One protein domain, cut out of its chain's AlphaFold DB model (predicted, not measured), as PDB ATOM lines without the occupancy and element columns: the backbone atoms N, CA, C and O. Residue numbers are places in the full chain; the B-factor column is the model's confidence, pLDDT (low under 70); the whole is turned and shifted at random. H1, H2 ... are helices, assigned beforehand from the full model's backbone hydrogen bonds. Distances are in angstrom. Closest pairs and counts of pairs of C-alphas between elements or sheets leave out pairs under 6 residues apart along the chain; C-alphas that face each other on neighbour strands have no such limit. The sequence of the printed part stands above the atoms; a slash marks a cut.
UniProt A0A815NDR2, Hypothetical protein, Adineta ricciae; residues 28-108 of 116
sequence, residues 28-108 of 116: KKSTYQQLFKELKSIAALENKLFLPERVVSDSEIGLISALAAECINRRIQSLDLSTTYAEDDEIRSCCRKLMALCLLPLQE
ATOM      1  N   LYS A  28     208.093 325.818 206.556       95.81
ATOM      2  CA  LYS A  28     207.349 326.616 207.549       95.81
ATOM      3  C   LYS A  28     205.848 326.394 207.418       95.81
ATOM      4  O   LYS A  28     205.312 326.272 206.320       95.81
ATOM      5  N   LYS A  29     205.144 326.491 208.549       95.19
ATOM      6  CA  LYS A  29     203.674 326.478 208.613       95.19
ATOM      7  C   LYS A  29     203.024 327.414 207.590       95.19
ATOM      8  O   LYS A  29     202.097 327.008 206.899       95.19
ATOM      9  N   SER A  30     203.515 328.649 207.481       96.69
ATOM     10  CA  SER A  30     202.967 329.654 206.562       96.69
ATOM     11  C   SER A  30     203.045 329.219 205.098       96.69
ATOM     12  O   SER A  30     202.117 329.475 204.338       96.69
ATOM     13  N   THR A  31     204.110 328.512 204.713       96.75
ATOM     14  CA  THR A  31     204.280 327.970 203.361       96.75
ATOM     15  C   THR A  31     203.248 326.885 203.062       96.75
ATOM     16  O   THR A  31     202.608 326.930 202.014       96.75
ATOM     17  N   TYR A  32     202.986 325.977 204.004       96.19
ATOM     18  CA  TYR A  32     201.918 324.982 203.849       96.19
ATOM     19  C   TYR A  32     200.519 325.596 203.850       96.19
ATOM     20  O   TYR A  32     199.668 325.201 203.056       96.19
ATOM     21  N   GLN A  33     200.268 326.590 204.705       96.19
ATOM     22  CA  GLN A  33     198.993 327.311 204.712       96.19
ATOM     23  C   GLN A  33     198.728 327.992 203.368       96.19
ATOM     24  O   GLN A  33     197.605 327.939 202.872       96.19
ATOM     25  N   GLN A  34     199.756 328.594 202.766       96.06
ATOM     26  CA  GLN A  34     199.649 329.171 201.434       96.06
ATOM     27  C   GLN A  34     199.349 328.098 200.379       96.06
ATOM     28  O   GLN A  34     198.398 328.269 199.621       96.06
ATOM     29  N   LEU A  35     200.072 326.973 200.386       95.50
ATOM     30  CA  LEU A  35     199.821 325.852 199.474       95.50
ATOM     31  C   LEU A  35     198.361 325.370 199.544       95.50
ATOM     32  O   LEU A  35     197.694 325.242 198.520       95.50
ATOM     33  N   PHE A  36     197.836 325.122 200.749       95.06
ATOM     34  CA  PHE A  36     196.453 324.661 200.907       95.06
ATOM     35  C   PHE A  36     195.426 325.738 200.552       95.06
ATOM     36  O   PHE A  36     194.354 325.408 200.042       95.06
ATOM     37  N   LYS A  37     195.737 327.018 200.786       95.12
ATOM     38  CA  LYS A  37     194.895 328.136 200.347       95.12
ATOM     39  C   LYS A  37     194.794 328.168 198.822       95.12
ATOM     40  O   LYS A  37     193.684 328.227 198.304       95.12
ATOM     41  N   GLU A  38     195.922 328.079 198.122       95.06
ATOM     42  CA  GLU A  38     195.962 328.040 196.656       95.06
ATOM     43  C   GLU A  38     195.205 326.825 196.110       95.06
ATOM     44  O   GLU A  38     194.360 326.971 195.228       95.06
ATOM     45  N   LEU A  39     195.411 325.643 196.698       94.56
ATOM     46  CA  LEU A  39     194.707 324.423 196.299       94.56
ATOM     47  C   LEU A  39     193.183 324.544 196.453       94.56
ATOM     48  O   LEU A  39     192.433 324.139 195.565       94.56
ATOM     49  N   LYS A  40     192.714 325.136 197.555       93.94
ATOM     50  CA  LYS A  40     191.288 325.422 197.765       93.94
ATOM     51  C   LYS A  40     190.749 326.434 196.764       93.94
ATOM     52  O   LYS A  40     189.638 326.251 196.279       93.94
ATOM     53  N   SER A  41     191.512 327.482 196.451       95.38
ATOM     54  CA  SER A  41     191.126 328.466 195.437       95.38
ATOM     55  C   SER A  41     190.978 327.816 194.062       95.38
ATOM     56  O   SER A  41     189.974 328.049 193.399       95.38
ATOM     57  N   ILE A  42     191.911 326.946 193.667       94.88
ATOM     58  CA  ILE A  42     191.822 326.181 192.413       94.88
ATOM     59  C   ILE A  42     190.593 325.267 192.421       94.88
ATOM     60  O   ILE A  42     189.830 325.255 191.461       94.88
ATOM     61  N   ALA A  43     190.351 324.538 193.514       94.31
ATOM     62  CA  ALA A  43     189.161 323.698 193.630       94.31
ATOM     63  C   ALA A  43     187.865 324.517 193.499       94.31
ATOM     64  O   ALA A  43     186.955 324.101 192.785       94.31
ATOM     65  N   ALA A  44     187.803 325.698 194.120       95.19
ATOM     66  CA  ALA A  44     186.647 326.583 194.044       95.19
ATOM     67  C   ALA A  44     186.394 327.109 192.620       95.19
ATOM     68  O   ALA A  44     185.241 327.155 192.199       95.19
ATOM     69  N   LEU A  45     187.447 327.441 191.860       96.44
ATOM     70  CA  LEU A  45     187.331 327.820 190.441       96.44
ATOM     71  C   LEU A  45     186.718 326.696 189.592       96.44
ATOM     72  O   LEU A  45     185.967 326.954 188.658       96.44
ATOM     73  N   GLU A  46     186.987 325.449 189.968       95.31
ATOM     74  CA  GLU A  46     186.445 324.242 189.343       95.31
ATOM     75  C   GLU A  46     185.064 323.836 189.897       95.31
ATOM     76  O   GLU A  46     184.585 322.737 189.611       95.31
ATOM     77  N   ASN A  47     184.422 324.684 190.713       95.38
ATOM     78  CA  ASN A  47     183.179 324.389 191.440       95.38
ATOM     79  C   ASN A  47     183.255 323.104 192.289       95.38
ATOM     80  O   ASN A  47     182.274 322.374 192.450       95.38
ATOM     81  N   LYS A  48     184.438 322.808 192.833       93.19
ATOM     82  CA  LYS A  48     184.709 321.660 193.703       93.19
ATOM     83  C   LYS A  48     185.069 322.127 195.105       93.19
ATOM     84  O   LYS A  48     185.634 323.197 195.316       93.19
ATOM     85  N   LEU A  49     184.801 321.265 196.078       89.62
ATOM     86  CA  LEU A  49     185.213 321.475 197.460       89.62
ATOM     87  C   LEU A  49     186.446 320.624 197.764       89.62
ATOM     88  O   LEU A  49     186.410 319.399 197.656       89.62
ATOM     89  N   PHE A  50     187.534 321.271 198.181       90.06
ATOM     90  CA  PHE A  50     188.697 320.572 198.721       90.06
ATOM     91  C   PHE A  50     188.504 320.330 200.225       90.06
ATOM     92  O   PHE A  50     188.912 321.134 201.064       90.06
ATOM     93  N   LEU A  51     187.829 319.228 200.554       88.38
ATOM     94  CA  LEU A  51     187.499 318.825 201.923       88.38
ATOM     95  C   LEU A  51     187.887 317.357 202.152       88.38
ATOM     96  O   LEU A  51     187.020 316.485 202.142       88.38
ATOM     97  N   PRO A  52     189.184 317.053 202.344       89.75
ATOM     98  CA  PRO A  52     189.591 315.699 202.688       89.75
ATOM     99  C   PRO A  52     189.025 315.314 204.060       89.75
ATOM    100  O   PRO A  52     189.125 316.089 205.019       89.75
ATOM    101  N   GLU A  53     188.460 314.107 204.140       88.06
ATOM    102  CA  GLU A  53     187.982 313.497 205.387       88.06
ATOM    103  C   GLU A  53     189.159 313.111 206.290       88.06
ATOM    104  O   GLU A  53     189.162 313.388 207.488       88.06
ATOM    105  N   ARG A  54     190.199 312.518 205.694       88.94
ATOM    106  CA  ARG A  54     191.419 312.100 206.380       88.94
ATOM    107  C   ARG A  54     192.635 312.595 205.618       88.94
ATOM    108  O   ARG A  54     192.713 312.454 204.401       88.94
ATOM    109  N   VAL A  55     193.594 313.137 206.357       91.81
ATOM    110  CA  VAL A  55     194.919 313.485 205.845       91.81
ATOM    111  C   VAL A  55     195.937 312.669 206.623       91.81
ATOM    112  O   VAL A  55     195.846 312.566 207.843       91.81
ATOM    113  N   VAL A  56     196.883 312.076 205.904       91.00
ATOM    114  CA  VAL A  56     198.035 311.383 206.476       91.00
ATOM    115  C   VAL A  56     199.269 312.099 205.956       91.00
ATOM    116  O   VAL A  56     199.392 312.320 204.752       91.00
ATOM    117  N   SER A  57     200.149 312.490 206.866       91.38
ATOM    118  CA  SER A  57     201.416 313.134 206.551       91.38
ATOM    119  C   SER A  57     202.547 312.457 207.309       91.38
ATOM    120  O   SER A  57     202.315 311.647 208.207       91.38
ATOM    121  N   ASP A  58     203.774 312.818 206.960       88.88
ATOM    122  CA  ASP A  58     204.924 312.570 207.817       88.88
ATOM    123  C   ASP A  58     204.873 313.439 209.091       88.88
ATOM    124  O   ASP A  58     203.945 314.226 209.319       88.88
ATOM    125  N   SER A  59     205.881 313.268 209.948       87.38
ATOM    126  CA  SER A  59     206.005 313.975 211.227       87.38
ATOM    127  C   SER A  59     206.563 315.400 211.093       87.38
ATOM    128  O   SER A  59     207.165 315.921 212.034       87.38
ATOM    129  N   GLU A  60     206.408 316.051 209.936       92.06
ATOM    130  CA  GLU A  60     206.937 317.397 209.745       92.06
ATOM    131  C   GLU A  60     206.100 318.448 210.499       92.06
ATOM    132  O   GLU A  60     204.932 318.701 210.196       92.06
ATOM    133  N   ILE A  61     206.715 319.110 211.486       91.31
ATOM    134  CA  ILE A  61     206.027 320.017 212.427       91.31
ATOM    135  C   ILE A  61     205.309 321.171 211.708       91.31
ATOM    136  O   ILE A  61     204.194 321.544 212.084       91.31
ATOM    137  N   GLY A  62     205.928 321.746 210.672       93.38
ATOM    138  CA  GLY A  62     205.339 322.841 209.899       93.38
ATOM    139  C   GLY A  62     204.032 322.429 209.221       93.38
ATOM    140  O   GLY A  62     203.039 323.160 209.301       93.38
ATOM    141  N   LEU A  63     204.025 321.241 208.612       94.75
ATOM    142  CA  LEU A  63     202.865 320.663 207.945       94.75
ATOM    143  C   LEU A  63     201.773 320.282 208.948       94.75
ATOM    144  O   LEU A  63     200.627 320.700 208.777       94.75
ATOM    145  N   ILE A  64     202.125 319.576 210.029       93.44
ATOM    146  CA  ILE A  64     201.167 319.195 211.078       93.44
ATOM    147  C   ILE A  64     200.497 320.437 211.669       93.44
ATOM    148  O   ILE A  64     199.274 320.480 211.786       93.44
ATOM    149  N   SER A  65     201.262 321.489 211.979       92.56
ATOM    150  CA  SER A  65     200.700 322.726 212.531       92.56
ATOM    151  C   SER A  65     199.753 323.439 211.558       92.56
ATOM    152  O   SER A  65     198.787 324.076 211.990       92.56
ATOM    153  N   ALA A  66     200.017 323.364 210.250       94.44
ATOM    154  CA  ALA A  66     199.135 323.920 209.228       94.44
ATOM    155  C   ALA A  66     197.839 323.102 209.099       94.44
ATOM    156  O   ALA A  66     196.753 323.682 209.111       94.44
ATOM    157  N   LEU A  67     197.950 321.771 209.048       93.44
ATOM    158  CA  LEU A  67     196.811 320.852 208.971       93.44
ATOM    159  C   LEU A  67     195.927 320.920 210.223       93.44
ATOM    160  O   LEU A  67     194.708 321.003 210.105       93.44
ATOM    161  N   ALA A  68     196.521 320.942 211.418       91.94
ATOM    162  CA  ALA A  68     195.785 321.039 212.676       91.94
ATOM    163  C   ALA A  68     194.994 322.352 212.768       91.94
ATOM    164  O   ALA A  68     193.810 322.336 213.106       91.94
ATOM    165  N   ALA A  69     195.617 323.476 212.386       91.62
ATOM    166  CA  ALA A  69     194.946 324.775 212.341       91.62
ATOM    167  C   ALA A  69     193.761 324.766 211.370       91.62
ATOM    168  O   ALA A  69     192.693 325.279 211.685       91.62
ATOM    169  N   GLU A  70     193.932 324.138 210.210       91.19
ATOM    170  CA  GLU A  70     192.866 323.979 209.229       91.19
ATOM    171  C   GLU A  70     191.711 323.107 209.755       91.19
ATOM    172  O   GLU A  70     190.544 323.462 209.603       91.19
ATOM    173  N   CYS A  71     192.005 321.986 210.413       90.31
ATOM    174  CA  CYS A  71     190.989 321.126 211.025       90.31
ATOM    175  C   CYS A  71     190.189 321.850 212.115       90.31
ATOM    176  O   CYS A  71     188.959 321.787 212.106       90.31
ATOM    177  N   ILE A  72     190.867 322.569 213.013       91.88
ATOM    178  CA  ILE A  72     190.209 323.349 214.065       91.88
ATOM    179  C   ILE A  72     189.357 324.470 213.470       91.88
ATOM    180  O   ILE A  72     188.199 324.603 213.853       91.88
ATOM    181  N   ASN A  73     189.868 325.213 212.485       91.38
ATOM    182  CA  ASN A  73     189.102 326.274 211.828       91.38
ATOM    183  C   ASN A  73     187.824 325.736 211.172       91.38
ATOM    184  O   ASN A  73     186.755 326.317 211.351       91.38
ATOM    185  N   ARG A  74     187.907 324.596 210.471       90.56
ATOM    186  CA  ARG A  74     186.724 323.923 209.909       90.56
ATOM    187  C   ARG A  74     185.727 323.539 210.998       90.56
ATOM    188  O   ARG A  74     184.525 323.715 210.813       90.56
ATOM    189  N   ARG A  75     186.211 323.042 212.141       92.31
ATOM    190  CA  ARG A  75     185.344 322.641 213.253       92.31
ATOM    191  C   ARG A  75     184.647 323.838 213.899       92.31
ATOM    192  O   ARG A  75     183.441 323.765 214.106       92.31
ATOM    193  N   ILE A  76     185.373 324.926 214.149       93.69
ATOM    194  CA  ILE A  76     184.825 326.184 214.679       93.69
ATOM    195  C   ILE A  76     183.715 326.711 213.766       93.69
ATOM    196  O   ILE A  76     182.627 327.021 214.242       93.69
ATOM    197  N   GLN A  77     183.966 326.745 212.454       91.88
ATOM    198  CA  GLN A  77     182.982 327.191 211.465       91.88
ATOM    199  C   GLN A  77     181.747 326.286 211.441       91.88
ATOM    200  O   GLN A  77     180.634 326.788 211.414       91.88
ATOM    201  N   SER A  78     181.922 324.961 211.515       93.31
ATOM    202  CA  SER A  78     180.799 324.007 211.520       93.31
ATOM    203  C   SER A  78     179.898 324.078 212.759       93.31
ATOM    204  O   SER A  78     178.822 323.494 212.755       93.31
ATOM    205  N   LEU A  79     180.373 324.717 213.830       94.44
ATOM    206  CA  LEU A  79     179.654 324.880 215.095       94.44
ATOM    207  C   LEU A  79     179.135 326.314 215.281       94.44
ATOM    208  O   LEU A  79     178.676 326.642 216.370       94.44
ATOM    209  N   ASP A  80     179.268 327.174 214.264       93.69
ATOM    210  CA  ASP A  80     178.936 328.603 214.320       93.69
ATOM    211  C   ASP A  80     179.658 329.377 215.445       93.69
ATOM    212  O   ASP A  80     179.227 330.441 215.881       93.69
ATOM    213  N   LEU A  81     180.827 328.887 215.878       93.94
ATOM    214  CA  LEU A  81     181.630 329.479 216.959       93.94
ATOM    215  C   LEU A  81     182.648 330.519 216.464       93.94
ATOM    216  O   LEU A  81     183.544 330.918 217.207       93.94
ATOM    217  N   SER A  82     182.554 330.943 215.202       93.94
ATOM    218  CA  SER A  82     183.554 331.820 214.574       93.94
ATOM    219  C   SER A  82     183.702 333.160 215.301       93.94
ATOM    220  O   SER A  82     184.826 333.608 215.519       93.94
ATOM    221  N   THR A  83     182.587 333.775 215.707       94.25
ATOM    222  CA  THR A  83     182.585 335.041 216.458       94.25
ATOM    223  C   THR A  83     183.182 334.851 217.845       94.25
ATOM    224  O   THR A  83     184.107 335.562 218.221       94.25
ATOM    225  N   THR A  84     182.738 333.821 218.567       93.31
ATOM    226  CA  THR A  84     183.244 333.502 219.904       93.31
ATOM    227  C   THR A  84     184.752 333.255 219.886       93.31
ATOM    228  O   THR A  84     185.479 333.817 220.692       93.31
ATOM    229  N   TYR A  85     185.261 332.493 218.916       94.00
ATOM    230  CA  TYR A  85     186.699 332.266 218.753       94.00
ATOM    231  C   TYR A  85     187.497 333.554 218.461       94.00
ATOM    232  O   TYR A  85     188.673 333.677 218.831       94.00
ATOM    233  N   ALA A  86     186.884 334.508 217.754       92.69
ATOM    234  CA  ALA A  86     187.513 335.784 217.435       92.69
ATOM    235  C   ALA A  86     187.599 336.705 218.660       92.69
ATOM    236  O   ALA A  86     188.601 337.401 218.810       92.69
ATOM    237  N   GLU A  87     186.602 336.674 219.538       95.69
ATOM    238  CA  GLU A  87     186.470 337.599 220.672       95.69
ATOM    239  C   GLU A  87     187.035 337.042 221.988       95.69
ATOM    240  O   GLU A  87     187.490 337.813 222.828       95.69
ATOM    241  N   ASP A  88     187.070 335.718 222.150       95.56
ATOM    242  CA  ASP A  88     187.482 335.048 223.384       95.56
ATOM    243  C   ASP A  88     188.909 334.474 223.276       95.56
ATOM    244  O   ASP A  88     189.198 333.522 222.536       95.56
ATOM    245  N   ASP A  89     189.830 335.069 224.036       94.25
ATOM    246  CA  ASP A  89     191.232 334.650 224.095       94.25
ATOM    247  C   ASP A  89     191.438 333.299 224.799       94.25
ATOM    248  O   ASP A  89     192.358 332.557 224.426       94.25
ATOM    249  N   GLU A  90     190.595 332.945 225.772       92.88
ATOM    250  CA  GLU A  90     190.667 331.663 226.479       92.88
ATOM    251  C   GLU A  90     190.280 330.521 225.545       92.88
ATOM    252  O   GLU A  90     191.023 329.544 225.422       92.88
ATOM    253  N   ILE A  91     189.193 330.683 224.784       91.50
ATOM    254  CA  ILE A  91     188.788 329.714 223.756       91.50
ATOM    255  C   ILE A  91     189.886 329.563 222.707       91.50
ATOM    256  O   ILE A  91     190.238 328.444 222.319       91.50
ATOM    257  N   ARG A  92     190.503 330.669 222.278       92.44
ATOM    258  CA  ARG A  92     191.612 330.617 221.320       92.44
ATOM    259  C   ARG A  92     192.815 329.861 221.878       92.44
ATOM    260  O   ARG A  92     193.458 329.102 221.145       92.44
ATOM    261  N   SER A  93     193.122 330.061 223.157       91.62
ATOM    262  CA  SER A  93     194.168 329.335 223.877       91.62
ATOM    263  C   SER A  93     193.848 327.840 223.966       91.62
ATOM    264  O   SER A  93     194.669 327.016 223.557       91.62
ATOM    265  N   CYS A  94     192.627 327.484 224.372       91.50
ATOM    266  CA  CYS A  94     192.147 326.106 224.452       91.50
ATOM    267  C   CYS A  94     192.233 325.394 223.090       91.50
ATOM    268  O   CYS A  94     192.826 324.322 222.982       91.50
ATOM    269  N   CYS A  95     191.781 326.031 222.005       91.38
ATOM    270  CA  CYS A  95     191.935 325.504 220.646       91.38
ATOM    271  C   CYS A  95     193.401 325.246 220.260       91.38
ATOM    272  O   CYS A  95     193.696 324.271 219.569       91.38
ATOM    273  N   ARG A  96     194.342 326.097 220.692       89.19
ATOM    274  CA  ARG A  96     195.779 325.873 220.454       89.19
ATOM    275  C   ARG A  96     196.312 324.686 221.245       89.19
ATOM    276  O   ARG A  96     197.072 323.901 220.682       89.19
ATOM    277  N   LYS A  97     195.899 324.528 222.503       90.88
ATOM    278  CA  LYS A  97     196.264 323.368 223.323       90.88
ATOM    279  C   LYS A  97     195.682 322.070 222.748       90.88
ATOM    280  O   LYS A  97     196.417 321.097 222.622       90.88
ATOM    281  N   LEU A  98     194.431 322.080 222.274       89.75
ATOM    282  CA  LEU A  98     193.807 320.952 221.565       89.75
ATOM    283  C   LEU A  98     194.629 320.502 220.350       89.75
ATOM    284  O   LEU A  98     194.824 319.307 220.145       89.75
ATOM    285  N   MET A  99     195.157 321.445 219.561       88.44
ATOM    286  CA  MET A  99     196.061 321.111 218.452       88.44
ATOM    287  C   MET A  99     197.383 320.503 218.922       88.44
ATOM    288  O   MET A  99     197.977 319.733 218.180       88.44
ATOM    289  N   ALA A 100     197.869 320.855 220.111       87.81
ATOM    290  CA  ALA A 100     199.109 320.308 220.652       87.81
ATOM    291  C   ALA A 100     198.930 318.889 221.213       87.81
ATOM    292  O   ALA A 100     199.883 318.116 221.193       87.81
ATOM    293  N   LEU A 101     197.717 318.514 221.646       88.88
ATOM    294  CA  LEU A 101     197.437 317.168 222.165       88.88
ATOM    295  C   LEU A 101     197.771 316.060 221.160       88.88
ATOM    296  O   LEU A 101     198.182 314.981 221.571       88.88
ATOM    297  N   CYS A 102     197.651 316.313 219.851       81.75
ATOM    298  CA  CYS A 102     197.995 315.314 218.834       81.75
ATOM    299  C   CYS A 102     199.502 315.024 218.733       81.75
ATOM    300  O   CYS A 102     199.894 314.085 218.044       81.75
ATOM    301  N   LEU A 103     200.334 315.825 219.402       86.06
ATOM    302  CA  LEU A 103     201.784 315.660 219.469       86.06
ATOM    303  C   LEU A 103     202.237 314.962 220.757       86.06
ATOM    304  O   LEU A 103     203.426 314.680 220.900       86.06
ATOM    305  N   LEU A 104     201.322 314.708 221.695       88.81
ATOM    306  CA  LEU A 104     201.643 314.050 222.955       88.81
ATOM    307  C   LEU A 104     201.687 312.524 222.800       88.81
ATOM    308  O   LEU A 104     200.958 311.960 221.977       88.81
ATOM    309  N   PRO A 105     202.489 311.829 223.628       89.44
ATOM    310  CA  PRO A 105     202.369 310.388 223.797       89.44
ATOM    311  C   PRO A 105     200.941 310.006 224.196       89.44
ATOM    312  O   PRO A 105     200.310 310.690 225.001       89.44
ATOM    313  N   LEU A 106     200.438 308.883 223.673       87.94
ATOM    314  CA  LEU A 106     199.046 308.455 223.871       87.94
ATOM    315  C   LEU A 106     198.655 308.357 225.357       87.94
ATOM    316  O   LEU A 106     197.521 308.653 225.719       87.94
ATOM    317  N   GLN A 107     199.605 307.977 226.212       92.81
ATOM    318  CA  GLN A 107     199.425 307.834 227.657       92.81
ATOM    319  C   GLN A 107     199.182 309.174 228.371       92.81
ATOM    320  O   GLN A 107     198.617 309.192 229.461       92.81
ATOM    321  N   GLU A 108     199.606 310.288 227.776       92.19
ATOM    322  CA  GLU A 108     199.497 311.630 228.357       92.19
ATOM    323  C   GLU A 108     198.283 312.404 227.828       92.19
ATOM    324  O   GLU A 108     197.879 313.395 228.429       92.19
TER     325      GLU A 108
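Overview. This is residues 28 to 108 of the 116 residues of the protein "Hypothetical protein" of Adineta ricciae (UniProt A0A815NDR2). Helix H2 stands in the middle, with H1 on one side, meeting it near their first residues as a V, and H4 slanting across it on the other side. The short helix H3 makes the turn from the end of H2 into H4, and a long loop, residues 46 to 60, leads back from the far end of H1 to the start of H2. The printed part has 81 residues with four named helices, H1 to H4 in order, and no named strand; its class is all helix. It is only just compact, close to loose, with a radius of gyration of the C-alphas of 14.1 A, and spans 42 by 33 by 22 A.

Along the chain. Find C-alpha 29 at (203.674, 326.478, 208.613); from there H1, residues 29 to 45, runs 24.5 A. Go on to C-alpha 61 at (206.027, 320.017, 212.427), where H2, residues 61 to 78, begins its 25.6 A. H3 is residues 82 to 87, and H4, residues 89 to 101, runs 18.7 A to C-alpha 101 at (197.437, 317.168, 222.165).

Arrangement. Look at residues 29 to 33 of H1, which alone touch H2, at its residues 61 to 66; the closest C-alphas, of Lys 29 and Gly 62, are 4.2 A apart. These helices run the same way at a steep tilt of 49 degrees. H2 touches H4 with residues 65 to 72 alone, closest at the C-alphas of Ala 68 and Met 99, 5.8 A, opposite ways at a steep tilt of 52 degrees. H3 and H4 touch only at the corner, closest at the C-alphas of Tyr 85 and Arg 92, 5.8 A. H1 is apart from H3 and H4. In H1, H2, H3 and H4 every O i to N i+4 pair is within hydrogen-bond range.

Size, cuts and confidence. The C-alphas of Leu 45 and Gln 107, the two farthest apart, are 43.9 A apart. The link from H1 to H2 is long; the other two are tight. The printed part has no cut, and no printed residue is under 70 in pLDDT.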